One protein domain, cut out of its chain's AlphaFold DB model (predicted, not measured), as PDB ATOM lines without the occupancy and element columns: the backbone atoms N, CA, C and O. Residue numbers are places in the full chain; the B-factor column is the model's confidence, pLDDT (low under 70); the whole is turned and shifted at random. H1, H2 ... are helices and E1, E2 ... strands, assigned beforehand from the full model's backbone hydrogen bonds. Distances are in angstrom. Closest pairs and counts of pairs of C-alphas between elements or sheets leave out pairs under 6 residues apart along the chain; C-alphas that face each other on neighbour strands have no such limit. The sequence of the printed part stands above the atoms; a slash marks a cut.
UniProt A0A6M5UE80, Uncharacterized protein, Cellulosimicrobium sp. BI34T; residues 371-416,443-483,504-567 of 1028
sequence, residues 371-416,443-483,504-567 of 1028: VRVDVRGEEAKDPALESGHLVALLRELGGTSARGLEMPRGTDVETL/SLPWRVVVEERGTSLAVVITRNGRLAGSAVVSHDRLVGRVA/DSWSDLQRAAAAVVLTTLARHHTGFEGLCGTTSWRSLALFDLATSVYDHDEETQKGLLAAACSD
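What this domain is: This is residues 371 to 416, 443 to 483 and 504 to 567 of the 1028 residues of an uncharacterized protein of Cellulosimicrobium sp. BI34T (UniProt A0A6M5UE80). What does the domain look like? A twisted wall of four strands, E1 to E4, has helices H1 and H3 over one face and its other face bare; beyond the long H3, away from the sheet, the helical hairpin of H4 and H5 packs on H3 through H4. How is it made up? The 151 printed residues have five named helices and four named strands in the order E1 H1 E2 E3 E4 H2 H3 H4 H5; the sheet, in the order E1 E2 E3 E4, is mixed, as is the class, helices and strands. It is compact, with a radius of gyration of the C-alphas of 14.7 A and spans of 43 by 35 by 25 A.

How they stand to each other: How is the sheet paired? Edge strand E1, residues 371 to 376, is parallel to E2, residues 446 to 453, with N 372 and O 446 within hydrogen-bond range at 2.9 A. E2, E3, residues 456 to 463, and E4, residues 466 to 474, form a meander, each strand the antiparallel neighbour of the one before; N 449 and O 460 are 2.8 A apart, and so are N 459 and O 471. What is on it? H1, residues 383 to 399, is over E1 at a height of 9.4 A. H3, residues 504 to 524, is over E3 and E4 on the same face, at a height of 7.9 A, in two layers, helices on one face of a sheet. What touches H3, the hub? With residues 510 to 518 alone it touches H1, closest C-alphas Leu 394 and Ala 514 at 5.3 A, a steep tilt of 57 degrees, the same way. H2, residues 475 to 478, only just touches it, with 3 pairs of C-alphas within 8 A, the closest His 475 and Leu 509 at 6.4 A; H4, residues 537 to 548, touches it, closest C-alphas Ala 512 and Ala 541 at 4.8 A, a steep tilt of 51 degrees, opposite ways. Where is H5, residues 554 to 567? It forms a helical hairpin with H4, closest C-alphas Ser 539 and Ala 564 at 4.0 A, a shallow tilt of 19 degrees, and is apart from H3. In H1, H4 and H5 every O i to N i+4 pair is within hydrogen-bond range, in H3 16 of 17; H2 is too short for one.

Where its parts are: Where are the ends? E1 begins at C-alpha 371, (137.896, 98.840, 199.503), and H5 ends at C-alpha 567, (146.175, 121.413, 211.496). Which elements are longest? H3 measures 31.2 A from first to last C-alpha, E4 24.5 A and E3 23.1 A.

The domain as a whole: Where is it cut? Residues 417 to 442 are not printed, with 18.6 A between C-alphas 416 and 443, nor are 484 to 503, with 14.8 A between C-alphas 483 and 504. Which link is long, and where is confidence low? H3 to H4, 12 residues, is a long link; residues 443, 481 to 483 and 504 have pLDDT under 70.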
ATOM      1  N   VAL A 371     136.675  98.758 198.701       92.88
ATOM      2  CA  VAL A 371     137.896  98.840 199.503       92.88
ATOM      3  C   VAL A 371     138.203  97.473 200.091       92.88
ATOM      4  O   VAL A 371     137.350  96.858 200.725       92.88
ATOM      5  N   ARG A 372     139.429  96.998 199.863       92.62
ATOM      6  CA  ARG A 372     140.013  95.859 200.568       92.62
ATOM      7  C   ARG A 372     140.987  96.373 201.611       92.62
ATOM      8  O   ARG A 372     141.885  97.129 201.253       92.62
ATOM      9  N   VAL A 373     140.836  95.916 202.842       94.12
ATOM     10  CA  VAL A 373     141.770  96.185 203.933       94.12
ATOM     11  C   VAL A 373     142.586  94.919 204.195       94.12
ATOM     12  O   VAL A 373     142.043  93.816 204.143       94.12
ATOM     13  N   ASP A 374     143.893  95.079 204.361       93.81
ATOM     14  CA  ASP A 374     144.872  94.021 204.621       93.81
ATOM     15  C   ASP A 374     145.803  94.543 205.724       93.81
ATOM     16  O   ASP A 374     146.609  95.441 205.469       93.81
ATOM     17  N   VAL A 375     145.624  94.066 206.957       93.75
ATOM     18  CA  VAL A 375     146.476  94.429 208.098       93.75
ATOM     19  C   VAL A 375     147.575  93.379 208.243       93.75
ATOM     20  O   VAL A 375     147.308  92.179 208.205       93.75
ATOM     21  N   ARG A 376     148.822  93.836 208.357       93.06
ATOM     22  CA  ARG A 376     150.020  93.012 208.515       93.06
ATOM     23  C   ARG A 376     150.780  93.494 209.741       93.06
ATOM     24  O   ARG A 376     151.261  94.623 209.739       93.06
ATOM     25  N   GLY A 377     150.938  92.631 210.732       87.19
ATOM     26  CA  GLY A 377     151.807  92.869 211.880       87.19
ATOM     27  C   GLY A 377     152.655  91.638 212.169       87.19
ATOM     28  O   GLY A 377     152.239  90.519 211.863       87.19
ATOM     29  N   GLU A 378     153.854  91.843 212.717       79.56
ATOM     30  CA  GLU A 378     154.691  90.744 213.226       79.56
ATOM     31  C   GLU A 378     154.066  90.105 214.477       79.56
ATOM     32  O   GLU A 378     154.242  88.908 214.704       79.56
ATOM     33  N   GLU A 379     153.279  90.874 215.239       74.06
ATOM     34  CA  GLU A 379     152.620  90.441 216.480       74.06
ATOM     35  C   GLU A 379     151.110  90.192 216.338       74.06
ATOM     36  O   GLU A 379     150.474  89.744 217.296       74.06
ATOM     37  N   ALA A 380     150.535  90.423 215.153       71.69
ATOM     38  CA  ALA A 380     149.105  90.269 214.900       71.69
ATOM     39  C   ALA A 380     148.665  88.808 215.099       71.69
ATOM     40  O   ALA A 380     148.757  87.975 214.190       71.69
ATOM     41  N   LYS A 381     148.175  88.483 216.305       78.75
ATOM     42  CA  LYS A 381     147.703  87.134 216.674       78.75
ATOM     43  C   LYS A 381     146.548  86.669 215.786       78.75
ATOM     44  O   LYS A 381     146.398  85.467 215.578       78.75
ATOM     45  N   ASP A 382     145.761  87.608 215.256       85.25
ATOM     46  CA  ASP A 382     144.703  87.346 214.282       85.25
ATOM     47  C   ASP A 382     144.538  88.524 213.289       85.25
ATOM     48  O   ASP A 382     143.831  89.497 213.577       85.25
ATOM     49  N   PRO A 383     145.133  88.449 212.079       84.75
ATOM     50  CA  PRO A 383     145.030  89.517 211.084       84.75
ATOM     51  C   PRO A 383     143.596  89.722 210.566       84.75
ATOM     52  O   PRO A 383     143.278  90.791 210.031       84.75
ATOM     53  N   ALA A 384     142.711  88.724 210.699       85.81
ATOM     54  CA  ALA A 384     141.315  88.856 210.303       85.81
ATOM     55  C   ALA A 384     140.531  89.710 211.309       85.81
ATOM     56  O   ALA A 384     139.739  90.557 210.888       85.81
ATOM     57  N   LEU A 385     140.794  89.539 212.610       87.25
ATOM     58  CA  LEU A 385     140.184  90.338 213.674       87.25
ATOM     59  C   LEU A 385     140.585  91.815 213.566       87.25
ATOM     60  O   LEU A 385     139.719  92.690 213.579       87.25
ATOM     61  N   GLU A 386     141.874  92.101 213.380       88.88
ATOM     62  CA  GLU A 386     142.379  93.476 213.247       88.88
ATOM     63  C   GLU A 386     141.873  94.167 211.979       88.88
ATOM     64  O   GLU A 386     141.443  95.323 212.013       88.88
ATOM     65  N   SER A 387     141.847  93.440 210.856       91.19
ATOM     66  CA  SER A 387     141.228  93.936 209.624       91.19
ATOM     67  C   SER A 387     139.738  94.220 209.833       91.19
ATOM     68  O   SER A 387     139.234  95.228 209.338       91.19
ATOM     69  N   GLY A 388     139.043  93.368 210.594       91.12
ATOM     70  CA  GLY A 388     137.648  93.560 210.989       91.12
ATOM     71  C   GLY A 388     137.439  94.822 211.827       91.12
ATOM     72  O   GLY A 388     136.522  95.593 211.544       91.12
ATOM     73  N   HIS A 389     138.321  95.090 212.795       92.94
ATOM     74  CA  HIS A 389     138.250  96.294 213.623       92.94
ATOM     75  C   HIS A 389     138.465  97.572 212.801       92.94
ATOM     76  O   HIS A 389     137.665  98.503 212.880       92.94
ATOM     77  N   LEU A 390     139.475  97.604 211.926       94.56
ATOM     78  CA  LEU A 390     139.702  98.756 211.051       94.56
ATOM     79  C   LEU A 390     138.532  98.978 210.075       94.56
ATOM     80  O   LEU A 390     138.150 100.116 209.806       94.56
ATOM     81  N   VAL A 391     137.924  97.905 209.560       94.19
ATOM     82  CA  VAL A 391     136.701  97.977 208.741       94.19
ATOM     83  C   VAL A 391     135.524  98.534 209.547       94.19
ATOM     84  O   VAL A 391     134.772  99.356 209.019       94.19
ATOM     85  N   ALA A 392     135.379  98.147 210.817       93.50
ATOM     86  CA  ALA A 392     134.362  98.688 211.714       93.50
ATOM     87  C   ALA A 392     134.570 100.191 211.964       93.50
ATOM     88  O   ALA A 392     133.620 100.954 211.802       93.50
ATOM     89  N   LEU A 393     135.804 100.633 212.232       95.38
ATOM     90  CA  LEU A 393     136.151 102.052 212.383       95.38
ATOM     91  C   LEU A 393     135.928 102.854 211.095       95.38
ATOM     92  O   LEU A 393     135.405 103.965 211.130       95.38
ATOM     93  N   LEU A 394     136.259 102.292 209.927       95.62
ATOM     94  CA  LEU A 394     135.945 102.921 208.640       95.62
ATOM     95  C   LEU A 394     134.441 103.073 208.436       95.62
ATOM     96  O   LEU A 394     133.991 104.072 207.876       95.62
ATOM     97  N   ARG A 395     133.657 102.090 208.876       93.81
ATOM     98  CA  ARG A 395     132.199 102.145 208.813       93.81
ATOM     99  C   ARG A 395     131.634 103.137 209.821       93.81
ATOM    100  O   ARG A 395     130.668 103.816 209.492       93.81
ATOM    101  N   GLU A 396     132.242 103.254 210.998       93.19
ATOM    102  CA  GLU A 396     131.904 104.274 211.985       93.19
ATOM    103  C   GLU A 396     132.140 105.674 211.414       93.19
ATOM    104  O   GLU A 396     131.206 106.475 211.347       93.19
ATOM    105  N   LEU A 397     133.355 105.935 210.932       93.69
ATOM    106  CA  LEU A 397     133.748 107.233 210.406       93.69
ATOM    107  C   LEU A 397     133.039 107.576 209.099       93.69
ATOM    108  O   LEU A 397     132.652 108.718 208.939       93.69
ATOM    109  N   GLY A 398     132.884 106.644 208.156       91.25
ATOM    110  CA  GLY A 398     132.421 106.946 206.794       91.25
ATOM    111  C   GLY A 398     131.114 106.282 206.357       91.25
ATOM    112  O   GLY A 398     130.772 106.344 205.174       91.25
ATOM    113  N   GLY A 399     130.428 105.572 207.254       87.50
ATOM    114  CA  GLY A 399     129.191 104.848 206.947       87.50
ATOM    115  C   GLY A 399     128.068 105.018 207.969       87.50
ATOM    116  O   GLY A 399     126.978 104.486 207.732       87.50
ATOM    117  N   THR A 400     128.295 105.722 209.083       85.50
ATOM    118  CA  THR A 400     127.226 106.046 210.034       85.50
ATOM    119  C   THR A 400     126.468 107.281 209.569       85.50
ATOM    120  O   THR A 400     127.039 108.198 208.990       85.50
ATOM    121  N   SER A 401     125.150 107.291 209.785       84.69
ATOM    122  CA  SER A 401     124.373 108.513 209.583       84.69
ATOM    123  C   SER A 401     124.854 109.589 210.538       84.69
ATOM    124  O   SER A 401     125.262 109.279 211.659       84.69
ATOM    125  N   ALA A 402     124.706 110.838 210.118       85.88
ATOM    126  CA  ALA A 402     124.977 112.010 210.930       85.88
ATOM    127  C   ALA A 402     124.442 111.859 212.374       85.88
ATOM    128  O   ALA A 402     123.270 111.538 212.585       85.88
ATOM    129  N   ARG A 403     125.304 112.065 213.380       89.69
ATOM    130  CA  ARG A 403     124.972 111.959 214.817       89.69
ATOM    131  C   ARG A 403     125.204 113.282 215.547       89.69
ATOM    132  O   ARG A 403     125.995 114.114 215.108       89.69
ATOM    133  N   GLY A 404     124.513 113.446 216.677       92.00
ATOM    134  CA  GLY A 404     124.588 114.628 217.542       92.00
ATOM    135  C   GLY A 404     123.787 115.828 217.016       92.00
ATOM    136  O   GLY A 404     123.731 116.071 215.813       92.00
ATOM    137  N   LEU A 405     123.114 116.541 217.925       92.44
ATOM    138  CA  LEU A 405     122.183 117.625 217.583       92.44
ATOM    139  C   LEU A 405     122.889 118.982 217.427       92.44
ATOM    140  O   LEU A 405     122.684 119.679 216.443       92.44
ATOM    141  N   GLU A 406     123.743 119.338 218.388       92.50
ATOM    142  CA  GLU A 406     124.544 120.574 218.354       92.50
ATOM    143  C   GLU A 406     125.950 120.322 217.793       92.50
ATOM    144  O   GLU A 406     126.477 121.108 217.011       92.50
ATOM    145  N   MET A 407     126.558 119.201 218.192       92.69
ATOM    146  CA  MET A 407     127.914 118.814 217.817       92.69
ATOM    147  C   MET A 407     127.872 117.602 216.893       92.69
ATOM    148  O   MET A 407     127.194 116.631 217.241       92.69
ATOM    149  N   PRO A 408     128.604 117.606 215.770       92.25
ATOM    150  CA  PRO A 408     128.817 116.389 215.003       92.25
ATOM    151  C   PRO A 408     129.570 115.364 215.868       92.25
ATOM    152  O   PRO A 408     130.584 115.696 216.481       92.25
ATOM    153  N   ARG A 409     129.050 114.135 215.953       90.06
ATOM    154  CA  ARG A 409     129.746 112.991 216.567       90.06
ATOM    155  C   ARG A 409     130.191 112.044 215.458       90.06
ATOM    156  O   ARG A 409     129.335 111.418 214.830       90.06
ATOM    157  N   GLY A 410     131.497 111.962 215.219       88.50
ATOM    158  CA  GLY A 410     132.047 111.339 214.013       88.50
ATOM    159  C   GLY A 410     131.814 112.201 212.767       88.50
ATOM    160  O   GLY A 410     131.553 113.402 212.867       88.50
ATOM    161  N   THR A 411     131.916 111.601 211.579       90.94
ATOM    162  CA  THR A 411     131.708 112.324 210.312       90.94
ATOM    163  C   THR A 411     130.298 112.112 209.763       90.94
ATOM    164  O   THR A 411     129.678 111.082 210.013       90.94
ATOM    165  N   ASP A 412     129.798 113.072 208.983       91.00
ATOM    166  CA  ASP A 412     128.485 112.983 208.324       91.00
ATOM    167  C   ASP A 412     128.567 112.282 206.951       91.00
ATOM    168  O   ASP A 412     127.775 112.546 206.047       91.00
ATOM    169  N   VAL A 413     129.565 111.421 206.745       91.44
ATOM    170  CA  VAL A 413     129.729 110.670 205.498       91.44
ATOM    171  C   VAL A 413     128.927 109.372 205.569       91.44
ATOM    172  O   VAL A 413     129.194 108.512 206.401       91.44
ATOM    173  N   GLU A 414     128.007 109.176 204.623       88.69
ATOM    174  CA  GLU A 414     127.191 107.951 204.529       88.69
ATOM    175  C   GLU A 414     127.646 106.999 203.402       88.69
ATOM    176  O   GLU A 414     127.124 105.892 203.241       88.69
ATOM    177  N   THR A 415     128.650 107.393 202.614       87.88
ATOM    178  CA  THR A 415     129.041 106.693 201.377       87.88
ATOM    179  C   THR A 415     129.528 105.253 201.593       87.88
ATOM    180  O   THR A 415     129.392 104.422 200.694       87.88
ATOM    181  N   LEU A 416     130.042 104.899 202.778       88.56
ATOM    182  CA  LEU A 416     130.480 103.529 203.088       88.56
ATOM    183  C   LEU A 416     129.360 102.624 203.637       88.56
ATOM    184  O   LEU A 416     129.617 101.461 203.951       88.56
ATOM    185  N   SER A 443     140.105  93.259 189.924       66.12
ATOM    186  CA  SER A 443     140.732  93.568 191.209       66.12
ATOM    187  C   SER A 443     139.912  94.637 191.916       66.12
ATOM    188  O   SER A 443     139.419  95.560 191.268       66.12
ATOM    189  N   LEU A 444     139.791  94.536 193.240       81.50
ATOM    190  CA  LEU A 444     139.188  95.603 194.029       81.50
ATOM    191  C   LEU A 444     139.997  96.887 193.770       81.50
ATOM    192  O   LEU A 444     141.218  96.863 193.946       81.50
ATOM    193  N   PRO A 445     139.356  97.961 193.280       88.06
ATOM    194  CA  PRO A 445     140.053  99.158 192.831       88.06
ATOM    195  C   PRO A 445     140.824  99.798 193.975       88.06
ATOM    196  O   PRO A 445     141.897 100.332 193.736       88.06
ATOM    197  N   TRP A 446     140.337  99.696 195.211       94.69
ATOM    198  CA  TRP A 446     141.026 100.215 196.381       94.69
ATOM    199  C   TRP A 446     141.587  99.081 197.227       94.69
ATOM    200  O   TRP A 446     140.853  98.186 197.655       94.69
ATOM    201  N   ARG A 447     142.887  99.147 197.504       95.19
ATOM    202  CA  ARG A 447     143.554  98.274 198.467       95.19
ATOM    203  C   ARG A 447     144.301  99.125 199.480       95.19
ATOM    204  O   ARG A 447     145.158  99.921 199.102       95.19
ATOM    205  N   VAL A 448     143.968  98.917 200.743       96.81
ATOM    206  CA  VAL A 448     144.618  99.489 201.914       96.81
ATOM    207  C   VAL A 448     145.452  98.384 202.539       96.81
ATOM    208  O   VAL A 448     144.921  97.322 202.856       96.81
ATOM    209  N   VAL A 449     146.747  98.626 202.672       96.50
ATOM    210  CA  VAL A 449     147.657  97.783 203.440       96.50
ATOM    211  C   VAL A 449     148.077  98.583 204.661       96.50
ATOM    212  O   VAL A 449     148.538  99.713 204.510       96.50
ATOM    213  N   VAL A 450     147.877  98.026 205.848       96.75
ATOM    214  CA  VAL A 450     148.343  98.619 207.104       96.75
ATOM    215  C   VAL A 450     149.441  97.723 207.643       96.75
ATOM    216  O   VAL A 450     149.184  96.560 207.925       96.75
ATOM    217  N   GLU A 451     150.661  98.243 207.713       96.00
ATOM    218  CA  GLU A 451     151.806  97.555 208.301       96.00
ATOM    219  C   GLU A 451     152.063  98.104 209.702       96.00
ATOM    220  O   GLU A 451     152.276  99.307 209.875       96.00
ATOM    221  N   GLU A 452     152.062  97.225 210.692       94.06
ATOM    222  CA  GLU A 452     152.460  97.541 212.057       94.06
ATOM    223  C   GLU A 452     153.987  97.552 212.189       94.06
ATOM    224  O   GLU A 452     154.676  96.653 211.701       94.06
ATOM    225  N   ARG A 453     154.526  98.592 212.837       91.25
ATOM    226  CA  ARG A 453     155.950  98.718 213.176       91.25
ATOM    227  C   ARG A 453     156.103  99.329 214.565       91.25
ATOM    228  O   ARG A 453     156.191 100.556 214.697       91.25
ATOM    229  N   GLY A 454     156.150  98.478 215.590       88.12
ATOM    230  CA  GLY A 454     156.229  98.904 216.990       88.12
ATOM    231  C   GLY A 454     155.065  99.829 217.351       88.12
ATOM    232  O   GLY A 454     153.912  99.509 217.101       88.12
ATOM    233  N   THR A 455     155.353 101.035 217.841       89.19
ATOM    234  CA  THR A 455     154.346 102.045 218.235       89.19
ATOM    235  C   THR A 455     153.800 102.884 217.066       89.19
ATOM    236  O   THR A 455     153.284 103.995 217.252       89.19
ATOM    237  N   SER A 456     153.949 102.398 215.830       93.19
ATOM    238  CA  SER A 456     153.541 103.117 214.623       93.19
ATOM    239  C   SER A 456     152.857 102.222 213.591       93.19
ATOM    240  O   SER A 456     153.209 101.058 213.419       93.19
ATOM    241  N   LEU A 457     151.901 102.798 212.860       95.50
ATOM    242  CA  LEU A 457     151.200 102.174 211.741       95.50
ATOM    243  C   LEU A 457     151.583 102.857 210.429       95.50
ATOM    244  O   LEU A 457     151.363 104.057 210.247       95.50
ATOM    245  N   ALA A 458     152.106 102.093 209.475       96.69
ATOM    246  CA  ALA A 458     152.302 102.541 208.104       96.69
ATOM    247  C   ALA A 458     151.087 102.146 207.255       96.69
ATOM    248  O   ALA A 458     150.853 100.976 206.969       96.69
ATOM    249  N   VAL A 459     150.308 103.134 206.824       97.81
ATOM    250  CA  VAL A 459     149.124 102.942 205.982       97.81
ATOM    251  C   VAL A 459     149.495 103.243 204.537       97.81
ATOM    252  O   VAL A 459     149.899 104.361 204.216       97.81
ATOM    253  N   VAL A 460     149.325 102.268 203.647       97.62
ATOM    254  CA  VAL A 460     149.564 102.390 202.206       97.62
ATOM    255  C   VAL A 460     148.267 102.124 201.457       97.62
ATOM    256  O   VAL A 460     147.672 101.053 201.551       97.62
ATOM    257  N   ILE A 461     147.827 103.102 200.675       97.56
ATOM    258  CA  ILE A 461     146.569 103.056 199.937       97.56
ATOM    259  C   ILE A 461     146.890 103.066 198.455       97.56
ATOM    260  O   ILE A 461     147.513 103.993 197.933       97.56
ATOM    261  N   THR A 462     146.418 102.044 197.757       96.12
ATOM    262  CA  THR A 462     146.557 101.920 196.309       96.12
ATOM    263  C   THR A 462     145.196 101.974 195.630       96.12
ATOM    264  O   THR A 462     144.211 101.431 196.135       96.12
ATOM    265  N   ARG A 463     145.156 102.635 194.472       94.62
ATOM    266  CA  ARG A 463     144.018 102.707 193.559       94.62
ATOM    267  C   ARG A 463     144.403 102.081 192.221       94.62
ATOM    268  O   ARG A 463     145.351 102.534 191.583       94.62
ATOM    269  N   ASN A 464     143.677 101.057 191.783       92.12
ATOM    270  CA  ASN A 464     143.930 100.298 190.554       92.12
ATOM    271  C   ASN A 464     145.401  99.843 190.447       92.12
ATOM    272  O   ASN A 464     146.018  99.939 189.391       92.12
ATOM    273  N   GLY A 465     145.990  99.415 191.571       91.25
ATOM    274  CA  GLY A 465     147.389  98.980 191.653       91.25
ATOM    275  C   GLY A 465     148.440 100.099 191.682       91.25
ATOM    276  O   GLY A 465     149.625  99.800 191.778       91.25
ATOM    277  N   ARG A 466     148.045 101.375 191.631       92.12
ATOM    278  CA  ARG A 466     148.951 102.527 191.762       92.12
ATOM    279  C   ARG A 466     148.828 103.170 193.140       92.12
ATOM    280  O   ARG A 466     147.742 103.190 193.707       92.12
ATOM    281  N   LEU A 467     149.920 103.711 193.675       95.19
ATOM    282  CA  LEU A 467     149.911 104.403 194.967       95.19
ATOM    283  C   LEU A 467     149.020 105.655 194.895       95.19
ATOM    284  O   LEU A 467     149.250 106.529 194.065       95.19
ATOM    285  N   ALA A 468     148.000 105.717 195.750       95.38
ATOM    286  CA  ALA A 468     147.085 106.853 195.875       95.38
ATOM    287  C   ALA A 468     147.405 107.705 197.112       95.38
ATOM    288  O   ALA A 468     147.256 108.924 197.086       95.38
ATOM    289  N   GLY A 469     147.875 107.076 198.189       95.56
ATOM    290  CA  GLY A 469     148.306 107.769 199.393       95.56
ATOM    291  C   GLY A 469     149.087 106.852 200.321       95.56
ATOM    292  O   GLY A 469     148.948 105.632 200.269       95.56
ATOM    293  N   SER A 470     149.905 107.449 201.175       96.81
ATOM    294  CA  SER A 470     150.580 106.745 202.258       96.81
ATOM    295  C   SER A 470     150.768 107.680 203.444       96.81
ATOM    296  O   SER A 470     151.042 108.864 203.244       96.81
ATOM    297  N   ALA A 471     150.656 107.154 204.657       97.44
ATOM    298  CA  ALA A 471     150.953 107.887 205.880       97.44
ATOM    299  C   ALA A 471     151.575 106.950 206.916       97.44
ATOM    300  O   ALA A 471     151.253 105.767 206.954       97.44
ATOM    301  N   VAL A 472     152.445 107.497 207.761       96.81
ATOM    302  CA  VAL A 472     152.925 106.816 208.966       96.81
ATOM    303  C   VAL A 472     152.297 107.521 210.154       96.81
ATOM    304  O   VAL A 472     152.513 108.719 210.355       96.81
ATOM    305  N   VAL A 473     151.501 106.778 210.905       95.69
ATOM    306  CA  VAL A 473     150.805 107.227 212.103       95.69
ATOM    307  C   VAL A 473     151.598 106.728 213.301       95.69
ATOM    308  O   VAL A 473     151.910 105.547 213.375       95.69
ATOM    309  N   SER A 474     151.944 107.610 214.232       94.38
ATOM    310  CA  SER A 474     152.510 107.218 215.525       94.38
ATOM    311  C   SER A 474     151.791 107.968 216.634       94.38
ATOM    312  O   SER A 474     151.331 109.094 216.413       94.38
ATOM    313  N   HIS A 475     151.688 107.346 217.808       90.00
ATOM    314  CA  HIS A 475     150.909 107.892 218.915       90.00
ATOM    315  C   HIS A 475     151.496 109.236 219.373       90.00
ATOM    316  O   HIS A 475     150.789 110.244 219.403       90.00
ATOM    317  N   ASP A 476     152.823 109.300 219.529       88.31
ATOM    318  CA  ASP A 476     153.561 110.526 219.871       88.31
ATOM    319  C   ASP A 476     153.331 111.659 218.872       88.31
ATOM    320  O   ASP A 476     153.231 112.829 219.238       88.31
ATOM    321  N   ARG A 477     153.231 111.333 217.577       87.88
ATOM    322  CA  ARG A 477     152.945 112.357 216.573       87.88
ATOM    323  C   ARG A 477     151.501 112.797 216.653       87.88
ATOM    324  O   ARG A 477     151.272 113.978 216.425       87.88
ATOM    325  N   LEU A 478     150.559 111.897 216.916       90.00
ATOM    326  CA  LEU A 478     149.135 112.202 216.962       90.00
ATOM    327  C   LEU A 478     148.800 113.061 218.189       90.00
ATOM    328  O   LEU A 478     148.393 114.208 218.014       90.00
ATOM    329  N   VAL A 479     149.053 112.548 219.396       83.81
ATOM    330  CA  VAL A 479     148.604 113.140 220.671       83.81
ATOM    331  C   VAL A 479     149.701 113.948 221.375       83.81
ATOM    332  O   VAL A 479     149.393 114.906 222.078       83.81
ATOM    333  N   GLY A 480     150.984 113.652 221.133       71.75
ATOM    334  CA  GLY A 480     152.122 114.165 221.920       71.75
ATOM    335  C   GLY A 480     152.377 115.682 221.904       71.75
ATOM    336  O   GLY A 480     153.328 116.139 222.524       71.75
ATOM    337  N   ARG A 481     151.550 116.487 221.220       62.22
ATOM    338  CA  ARG A 481     151.548 117.962 221.348       62.22
ATOM    339  C   ARG A 481     150.463 118.509 222.277       62.22
ATOM    340  O   ARG A 481     150.490 119.696 222.576       62.22
ATOM    341  N   VAL A 482     149.481 117.688 222.635       64.38
ATOM    342  CA  VAL A 482     148.240 118.117 223.290       64.38
ATOM    343  C   VAL A 482     148.174 117.662 224.740       64.38
ATOM    344  O   VAL A 482     147.528 118.337 225.535       64.38
ATOM    345  N   ALA A 483     148.860 116.570 225.097       58.31
ATOM    346  CA  ALA A 483     148.987 116.174 226.492       58.31
ATOM    347  C   ALA A 483     149.589 117.353 227.278       58.31
ATOM    348  O   ALA A 483     150.694 117.791 226.931       58.31
ATOM    349  N   ASP A 504     144.827 101.091 224.653       69.44
ATOM    350  CA  ASP A 504     144.165 102.352 224.290       69.44
ATOM    351  C   ASP A 504     144.941 103.066 223.173       69.44
ATOM    352  O   ASP A 504     144.366 103.544 222.191       69.44
ATOM    353  N   SER A 505     146.277 103.022 223.251       80.69
ATOM    354  CA  SER A 505     147.160 103.610 222.237       80.69
ATOM    355  C   SER A 505     146.976 102.977 220.850       80.69
ATOM    356  O   SER A 505     147.053 103.670 219.831       80.69
ATOM    357  N   TRP A 506     146.675 101.676 220.799       85.81
ATOM    358  CA  TRP A 506     146.455 100.941 219.556       85.81
ATOM    359  C   TRP A 506     145.129 101.314 218.883       85.81
ATOM    360  O   TRP A 506     145.092 101.554 217.673       85.81
ATOM    361  N   SER A 507     144.055 101.435 219.671       90.12
ATOM    362  CA  SER A 507     142.748 101.930 219.212       90.12
ATOM    363  C   SER A 507     142.884 103.297 218.527       90.12
ATOM    364  O   SER A 507     142.391 103.503 217.410       90.12
ATOM    365  N   ASP A 508     143.633 104.211 219.148       93.25
ATOM    366  CA  ASP A 508     143.836 105.569 218.643       93.25
ATOM    367  C   ASP A 508     144.595 105.574 217.308       93.25
ATOM    368  O   ASP A 508     144.245 106.302 216.368       93.25
ATOM    369  N   LEU A 509     145.608 104.710 217.183       94.88
ATOM    370  CA  LEU A 509     146.352 104.514 215.941       94.88
ATOM    371  C   LEU A 509     145.458 103.969 214.819       94.88
ATOM    372  O   LEU A 509     145.555 104.439 213.681       94.88
ATOM    373  N   GLN A 510     144.565 103.022 215.116       95.19
ATOM    374  CA  GLN A 510     143.636 102.464 214.132       95.19
ATOM    375  C   GLN A 510     142.574 103.484 213.686       95.19
ATOM    376  O   GLN A 510     142.268 103.556 212.491       95.19
ATOM    377  N   ARG A 511     142.077 104.343 214.589       96.06
ATOM    378  CA  ARG A 511     141.201 105.484 214.238       96.06
ATOM    379  C   ARG A 511     141.907 106.462 213.305       96.06
ATOM    380  O   ARG A 511     141.360 106.862 212.275       96.06
ATOM    381  N   ALA A 512     143.163 106.782 213.600       96.88
ATOM    382  CA  ALA A 512     143.975 107.616 212.727       96.88
ATOM    383  C   ALA A 512     144.264 106.948 211.370       96.88
ATOM    384  O   ALA A 512     144.194 107.613 210.333       96.88
ATOM    385  N   ALA A 513     144.496 105.632 211.329       97.31
ATOM    386  CA  ALA A 513     144.618 104.885 210.079       97.31
ATOM    387  C   ALA A 513     143.320 104.932 209.250       97.31
ATOM    388  O   ALA A 513     143.363 105.156 208.035       97.31
ATOM    389  N   ALA A 514     142.158 104.803 209.894       97.50
ATOM    390  CA  ALA A 514     140.860 104.941 209.242       97.50
ATOM    391  C   ALA A 514     140.655 106.361 208.672       97.50
ATOM    392  O   ALA A 514     140.202 106.512 207.533       97.50
ATOM    393  N   ALA A 515     141.080 107.402 209.396       97.75
ATOM    394  CA  ALA A 515     141.061 108.786 208.919       97.75
ATOM    395  C   ALA A 515     141.973 109.015 207.691       97.75
ATOM    396  O   ALA A 515     141.593 109.736 206.758       97.75
ATOM    397  N   VAL A 516     143.147 108.367 207.631       98.12
ATOM    398  CA  VAL A 516     144.037 108.383 206.448       98.12
ATOM    399  C   VAL A 516     143.328 107.796 205.231       98.12
ATOM    400  O   VAL A 516     143.376 108.373 204.138       98.12
ATOM    401  N   VAL A 517     142.642 106.665 205.407       97.62
ATOM    402  CA  VAL A 517     141.868 106.031 204.335       97.62
ATOM    403  C   VAL A 517     140.734 106.941 203.888       97.62
ATOM    404  O   VAL A 517     140.632 107.224 202.694       97.62
ATOM    405  N   LEU A 518     139.926 107.459 204.817       96.94
ATOM    406  CA  LEU A 518     138.740 108.246 204.489       96.94
ATOM    407  C   LEU A 518     139.082 109.534 203.728       96.94
ATOM    408  O   LEU A 518     138.513 109.800 202.670       96.94
ATOM    409  N   THR A 519     140.075 110.293 204.197       97.69
ATOM    410  CA  THR A 519     140.537 111.519 203.515       97.69
ATOM    411  C   THR A 519     141.209 111.234 202.169       97.69
ATOM    412  O   THR A 519     141.134 112.040 201.239       97.69
ATOM    413  N   THR A 520     141.848 110.073 202.004       97.12
ATOM    414  CA  THR A 520     142.399 109.654 200.707       97.12
ATOM    415  C   THR A 520     141.293 109.266 199.728       97.12
ATOM    416  O   THR A 520     141.339 109.684 198.570       97.12
ATOM    417  N   LEU A 521     140.261 108.547 200.177       96.00
ATOM    418  CA  LEU A 521     139.086 108.244 199.356       96.00
ATOM    419  C   LEU A 521     138.357 109.528 198.938       96.00
ATOM    420  O   LEU A 521     138.059 109.696 197.753       96.00
ATOM    421  N   ALA A 522     138.174 110.474 199.863       95.12
ATOM    422  CA  ALA A 522     137.531 111.764 199.606       95.12
ATOM    423  C   ALA A 522     138.249 112.602 198.534       95.12
ATOM    424  O   ALA A 522     137.615 113.270 197.716       95.12
ATOM    425  N   ARG A 523     139.583 112.518 198.455       94.31
ATOM    426  CA  ARG A 523     140.366 113.182 197.396       94.31
ATOM    427  C   ARG A 523     140.116 112.609 196.000       94.31
ATOM    428  O   ARG A 523     140.403 113.277 195.004       94.31
ATOM    429  N   HIS A 524     139.581 111.399 195.881       92.50
ATOM    430  CA  HIS A 524     139.453 110.698 194.602       92.50
ATOM    431  C   HIS A 524     138.022 110.292 194.237       92.50
ATOM    432  O   HIS A 524     137.805 109.866 193.100       92.50
ATOM    433  N   HIS A 525     137.063 110.441 195.149       91.31
ATOM    434  CA  HIS A 525     135.691 109.980 194.982       91.31
ATOM    435  C   HIS A 525     134.695 111.018 195.528       91.31
ATOM    436  O   HIS A 525     134.993 111.716 196.490       91.31
ATOM    437  N   THR A 526     133.521 111.135 194.901       91.06
ATOM    438  CA  THR A 526     132.397 111.944 195.419       91.06
ATOM    439  C   THR A 526     131.637 111.190 196.515       91.06
ATOM    440  O   THR A 526     131.816 109.982 196.666       91.06
ATOM    441  N   GLY A 527     130.752 111.849 197.248       90.44
ATOM    442  CA  GLY A 527     129.996 111.269 198.368       90.44
ATOM    443  C   GLY A 527     130.695 111.417 199.728       90.44
ATOM    444  O   GLY A 527     130.151 111.035 200.763       90.44
ATOM    445  N   PHE A 528     131.911 111.962 199.749       94.50
ATOM    446  CA  PHE A 528     132.648 112.278 200.976       94.50
ATOM    447  C   PHE A 528     132.532 113.758 201.348       94.50
ATOM    448  O   PHE A 528     133.281 114.253 202.186       94.50
ATOM    449  N   GLU A 529     131.609 114.490 200.725       93.31
ATOM    450  CA  GLU A 529     131.423 115.914 200.982       93.31
ATOM    451  C   GLU A 529     130.937 116.178 202.421       93.31
ATOM    452  O   GLU A 529     131.185 117.261 202.948       93.31
ATOM    453  N   GLY A 530     130.366 115.163 203.093       92.19
ATOM    454  CA  GLY A 530     130.048 115.156 204.530       92.19
ATOM    455  C   GLY A 530     131.254 115.357 205.461       92.19
ATOM    456  O   GLY A 530     131.083 115.652 206.641       92.19
ATOM    457  N   LEU A 531     132.488 115.289 204.938       96.19
ATOM    458  CA  LEU A 531     133.694 115.738 205.647       96.19
ATOM    459  C   LEU A 531     133.772 117.265 205.805       96.19
ATOM    460  O   LEU A 531     134.667 117.758 206.492       96.19
ATOM    461  N   CYS A 532     132.871 118.014 205.162       95.62
ATOM    462  CA  CYS A 532     132.655 119.446 205.362       95.62
ATOM    463  C   CYS A 532     133.939 120.297 205.293       95.62
ATOM    464  O   CYS A 532     134.165 121.164 206.132       95.62
ATOM    465  N   GLY A 533     134.794 120.018 204.302       94.81
ATOM    466  CA  GLY A 533     136.042 120.755 204.069       94.81
ATOM    467  C   GLY A 533     137.297 120.146 204.699       94.81
ATOM    468  O   GLY A 533     138.385 120.653 204.446       94.81
ATOM    469  N   THR A 534     137.180 119.042 205.440       97.38
ATOM    470  CA  THR A 534     138.343 118.352 206.020       97.38
ATOM    471  C   THR A 534     139.232 117.744 204.927       97.38
ATOM    472  O   THR A 534     138.803 116.895 204.143       97.38
ATOM    473  N   THR A 535     140.492 118.167 204.887       96.94
ATOM    474  CA  THR A 535     141.537 117.744 203.944       96.94
ATOM    475  C   THR A 535     142.698 117.007 204.617       96.94
ATOM    476  O   THR A 535     143.365 116.199 203.963       96.94
ATOM    477  N   SER A 536     142.927 117.236 205.914       97.62
ATOM    478  CA  SER A 536     143.988 116.596 206.695       97.62
ATOM    479  C   SER A 536     143.472 115.377 207.456       97.62
ATOM    480  O   SER A 536     142.571 115.475 208.287       97.62
ATOM    481  N   TRP A 537     144.097 114.217 207.230       97.62
ATOM    482  CA  TRP A 537     143.784 112.993 207.979       97.62
ATOM    483  C   TRP A 537     144.051 113.143 209.477       97.62
ATOM    484  O   TRP A 537     143.325 112.578 210.286       97.62
ATOM    485  N   ARG A 538     145.075 113.922 209.840       97.44
ATOM    486  CA  ARG A 538     145.467 114.151 211.231       97.44
ATOM    487  C   ARG A 538     144.411 114.975 211.958       97.44
ATOM    488  O   ARG A 538     143.987 114.587 213.038       97.44
ATOM    489  N   SER A 539     143.937 116.049 211.327       97.56
ATOM    490  CA  SER A 539     142.832 116.853 211.862       97.56
ATOM    491  C   SER A 539     141.566 116.014 212.046       97.56
ATOM    492  O   SER A 539     140.925 116.091 213.092       97.56
ATOM    493  N   LEU A 540     141.240 115.158 211.070       97.75
ATOM    494  CA  LEU A 540     140.091 114.263 211.175       97.75
ATOM    495  C   LEU A 540     140.233 113.259 212.332       97.75
ATOM    496  O   LEU A 540     139.276 113.054 213.071       97.75
ATOM    497  N   ALA A 541     141.413 112.659 212.502       97.06
ATOM    498  CA  ALA A 541     141.685 111.718 213.585       97.06
ATOM    499  C   ALA A 541     141.574 112.382 214.967       97.06
ATOM    500  O   ALA A 541     140.917 111.849 215.852       97.06
ATOM    501  N   LEU A 542     142.165 113.570 215.135       97.06
ATOM    502  CA  LEU A 542     142.086 114.340 216.380       97.06
ATOM    503  C   LEU A 542     140.645 114.738 216.718       97.06
ATOM    504  O   LEU A 542     140.234 114.654 217.871       97.06
ATOM    505  N   PHE A 543     139.868 115.139 215.709       97.50
ATOM    506  CA  PHE A 543     138.446 115.430 215.864       97.50
ATOM    507  C   PHE A 543     137.642 114.196 216.304       97.50
ATOM    508  O   PHE A 543     136.819 114.296 217.215       97.50
ATOM    509  N   ASP A 544     137.885 113.033 215.694       96.75
ATOM    510  CA  ASP A 544     137.212 111.792 216.083       96.75
ATOM    511  C   ASP A 544     137.557 111.400 217.523       96.75
ATOM    512  O   ASP A 544     136.651 111.193 218.328       96.75
ATOM    513  N   LEU A 545     138.843 111.404 217.888       95.38
ATOM    514  CA  LEU A 545     139.297 111.110 219.251       95.38
ATOM    515  C   LEU A 545     138.645 112.040 220.277       95.38
ATOM    516  O   LEU A 545     138.094 111.573 221.273       95.38
ATOM    517  N   ALA A 546     138.631 113.345 220.004       95.88
ATOM    518  CA  ALA A 546     138.043 114.332 220.902       95.88
ATOM    519  C   ALA A 546     136.526 114.174 221.089       95.88
ATOM    520  O   ALA A 546     135.985 114.570 222.119       95.88
ATOM    521  N   THR A 547     135.813 113.648 220.089       95.62
ATOM    522  CA  THR A 547     134.343 113.551 220.115       95.62
ATOM    523  C   THR A 547     133.810 112.158 220.439       95.62
ATOM    524  O   THR A 547     132.602 112.028 220.645       95.62
ATOM    525  N   SER A 548     134.680 111.144 220.489       93.12
ATOM    526  CA  SER A 548     134.310 109.751 220.767       93.12
ATOM    527  C   SER A 548     134.989 109.166 222.004       93.12
ATOM    528  O   SER A 548     134.298 108.566 222.818       93.12
ATOM    529  N   VAL A 549     136.308 109.331 222.152       92.69
ATOM    530  CA  VAL A 549     137.098 108.707 223.230       92.69
ATOM    531  C   VAL A 549     137.242 109.659 224.413       92.69
ATOM    532  O   VAL A 549     136.999 109.285 225.554       92.69
ATOM    533  N   TYR A 550     137.591 110.914 224.134       92.50
ATOM    534  CA  TYR A 550     137.878 111.919 225.158       92.50
ATOM    535  C   TYR A 550     136.699 112.871 225.389       92.50
ATOM    536  O   TYR A 550     136.903 113.993 225.834       92.50
ATOM    537  N   ASP A 551     135.456 112.475 225.087       92.62
ATOM    538  CA  ASP A 551     134.308 113.385 225.224       92.62
ATOM    539  C   ASP A 551     133.910 113.675 226.685       92.62
ATOM    540  O   ASP A 551     133.142 114.607 226.938       92.62
ATOM    541  N   HIS A 552     134.466 112.912 227.629       91.50
ATOM    542  CA  HIS A 552     134.303 113.072 229.075       91.50
ATOM    543  C   HIS A 552     135.366 113.976 229.726       91.50
ATOM    544  O   HIS A 552     135.121 114.501 230.811       91.50
ATOM    545  N   ASP A 553     136.517 114.188 229.078       92.88
ATOM    546  CA  ASP A 553     137.593 115.061 229.563       92.88
ATOM    547  C   ASP A 553     137.597 116.369 228.763       92.88
ATOM    548  O   ASP A 553     138.131 116.450 227.657       92.88
ATOM    549  N   GLU A 554     136.975 117.407 229.324       92.81
ATOM    550  CA  GLU A 554     136.763 118.689 228.645       92.81
ATOM    551  C   GLU A 554     138.078 119.400 228.269       92.81
ATOM    552  O   GLU A 554     138.139 120.060 227.227       92.81
ATOM    553  N   GLU A 555     139.137 119.261 229.073       92.31
ATOM    554  CA  GLU A 555     140.425 119.914 228.813       92.31
ATOM    555  C   GLU A 555     141.163 119.223 227.664       92.31
ATOM    556  O   GLU A 555     141.538 119.881 226.683       92.31
ATOM    557  N   THR A 556     141.271 117.892 227.722       91.56
ATOM    558  CA  THR A 556     141.866 117.089 226.646       91.56
ATOM    559  C   THR A 556     141.054 117.209 225.357       91.56
ATOM    560  O   THR A 556     141.619 117.463 224.289       91.56
ATOM    561  N   GLN A 557     139.720 117.135 225.436       94.56
ATOM    562  CA  GLN A 557     138.819 117.351 224.300       94.56
ATOM    563  C   GLN A 557     139.081 118.702 223.633       94.56
ATOM    564  O   GLN A 557     139.242 118.782 222.411       94.56
ATOM    565  N   LYS A 558     139.140 119.781 224.420       95.56
ATOM    566  CA  LYS A 558     139.398 121.131 223.911       95.56
ATOM    567  C   LYS A 558     140.778 121.235 223.263       95.56
ATOM    568  O   LYS A 558     140.884 121.829 222.187       95.56
ATOM    569  N   GLY A 559     141.808 120.654 223.877       94.81
ATOM    570  CA  GLY A 559     143.165 120.617 223.330       94.81
ATOM    571  C   GLY A 559     143.232 119.897 221.980       94.81
ATOM    572  O   GLY A 559     143.787 120.431 221.016       94.81
ATOM    573  N   LEU A 560     142.601 118.723 221.875       95.44
ATOM    574  CA  LEU A 560     142.574 117.921 220.649       95.44
ATOM    575  C   LEU A 560     141.805 118.633 219.529       95.44
ATOM    576  O   LEU A 560     142.271 118.676 218.391       95.44
ATOM    577  N   LEU A 561     140.662 119.250 219.845       96.81
ATOM    578  CA  LEU A 561     139.877 120.026 218.880       96.81
ATOM    579  C   LEU A 561     140.618 121.279 218.396       96.81
ATOM    580  O   LEU A 561     140.574 121.597 217.205       96.81
ATOM    581  N   ALA A 562     141.321 121.981 219.288       96.50
ATOM    582  CA  ALA A 562     142.158 123.121 218.920       96.50
ATOM    583  C   ALA A 562     143.300 122.701 217.982       96.50
ATOM    584  O   ALA A 562     143.508 123.341 216.948       96.50
ATOM    585  N   ALA A 563     143.979 121.590 218.286       95.94
ATOM    586  CA  ALA A 563     144.997 121.015 217.413       95.94
ATOM    587  C   ALA A 563     144.412 120.597 216.053       95.94
ATOM    588  O   ALA A 563     144.987 120.926 215.017       95.94
ATOM    589  N   ALA A 564     143.229 119.972 216.031       96.81
ATOM    590  CA  ALA A 564     142.538 119.613 214.796       96.81
ATOM    591  C   ALA A 564     142.243 120.845 213.918       96.81
ATOM    592  O   ALA A 564     142.489 120.815 212.711       96.81
ATOM    593  N   CYS A 565     141.758 121.940 214.510       97.19
ATOM    594  CA  CYS A 565     141.460 123.179 213.784       97.19
ATOM    595  C   CYS A 565     142.728 123.896 213.300       97.19
ATOM    596  O   CYS A 565     142.716 124.500 212.230       97.19
ATOM    597  N   SER A 566     143.814 123.833 214.076       96.62
ATOM    598  CA  SER A 566     145.114 124.388 213.688       96.62
ATOM    599  C   SER A 566     145.747 123.609 212.533       96.62
ATOM    600  O   SER A 566     146.333 124.218 211.640       96.62
ATOM    601  N   ASP A 567     145.640 122.279 212.550       96.62
ATOM    602  CA  ASP A 567     146.175 121.413 211.496       96.62
ATOM    603  C   ASP A 567     145.372 121.524 210.192       96.62
ATOM    604  O   ASP A 567     145.927 121.347 209.107       96.62
TER     605      ASP A 567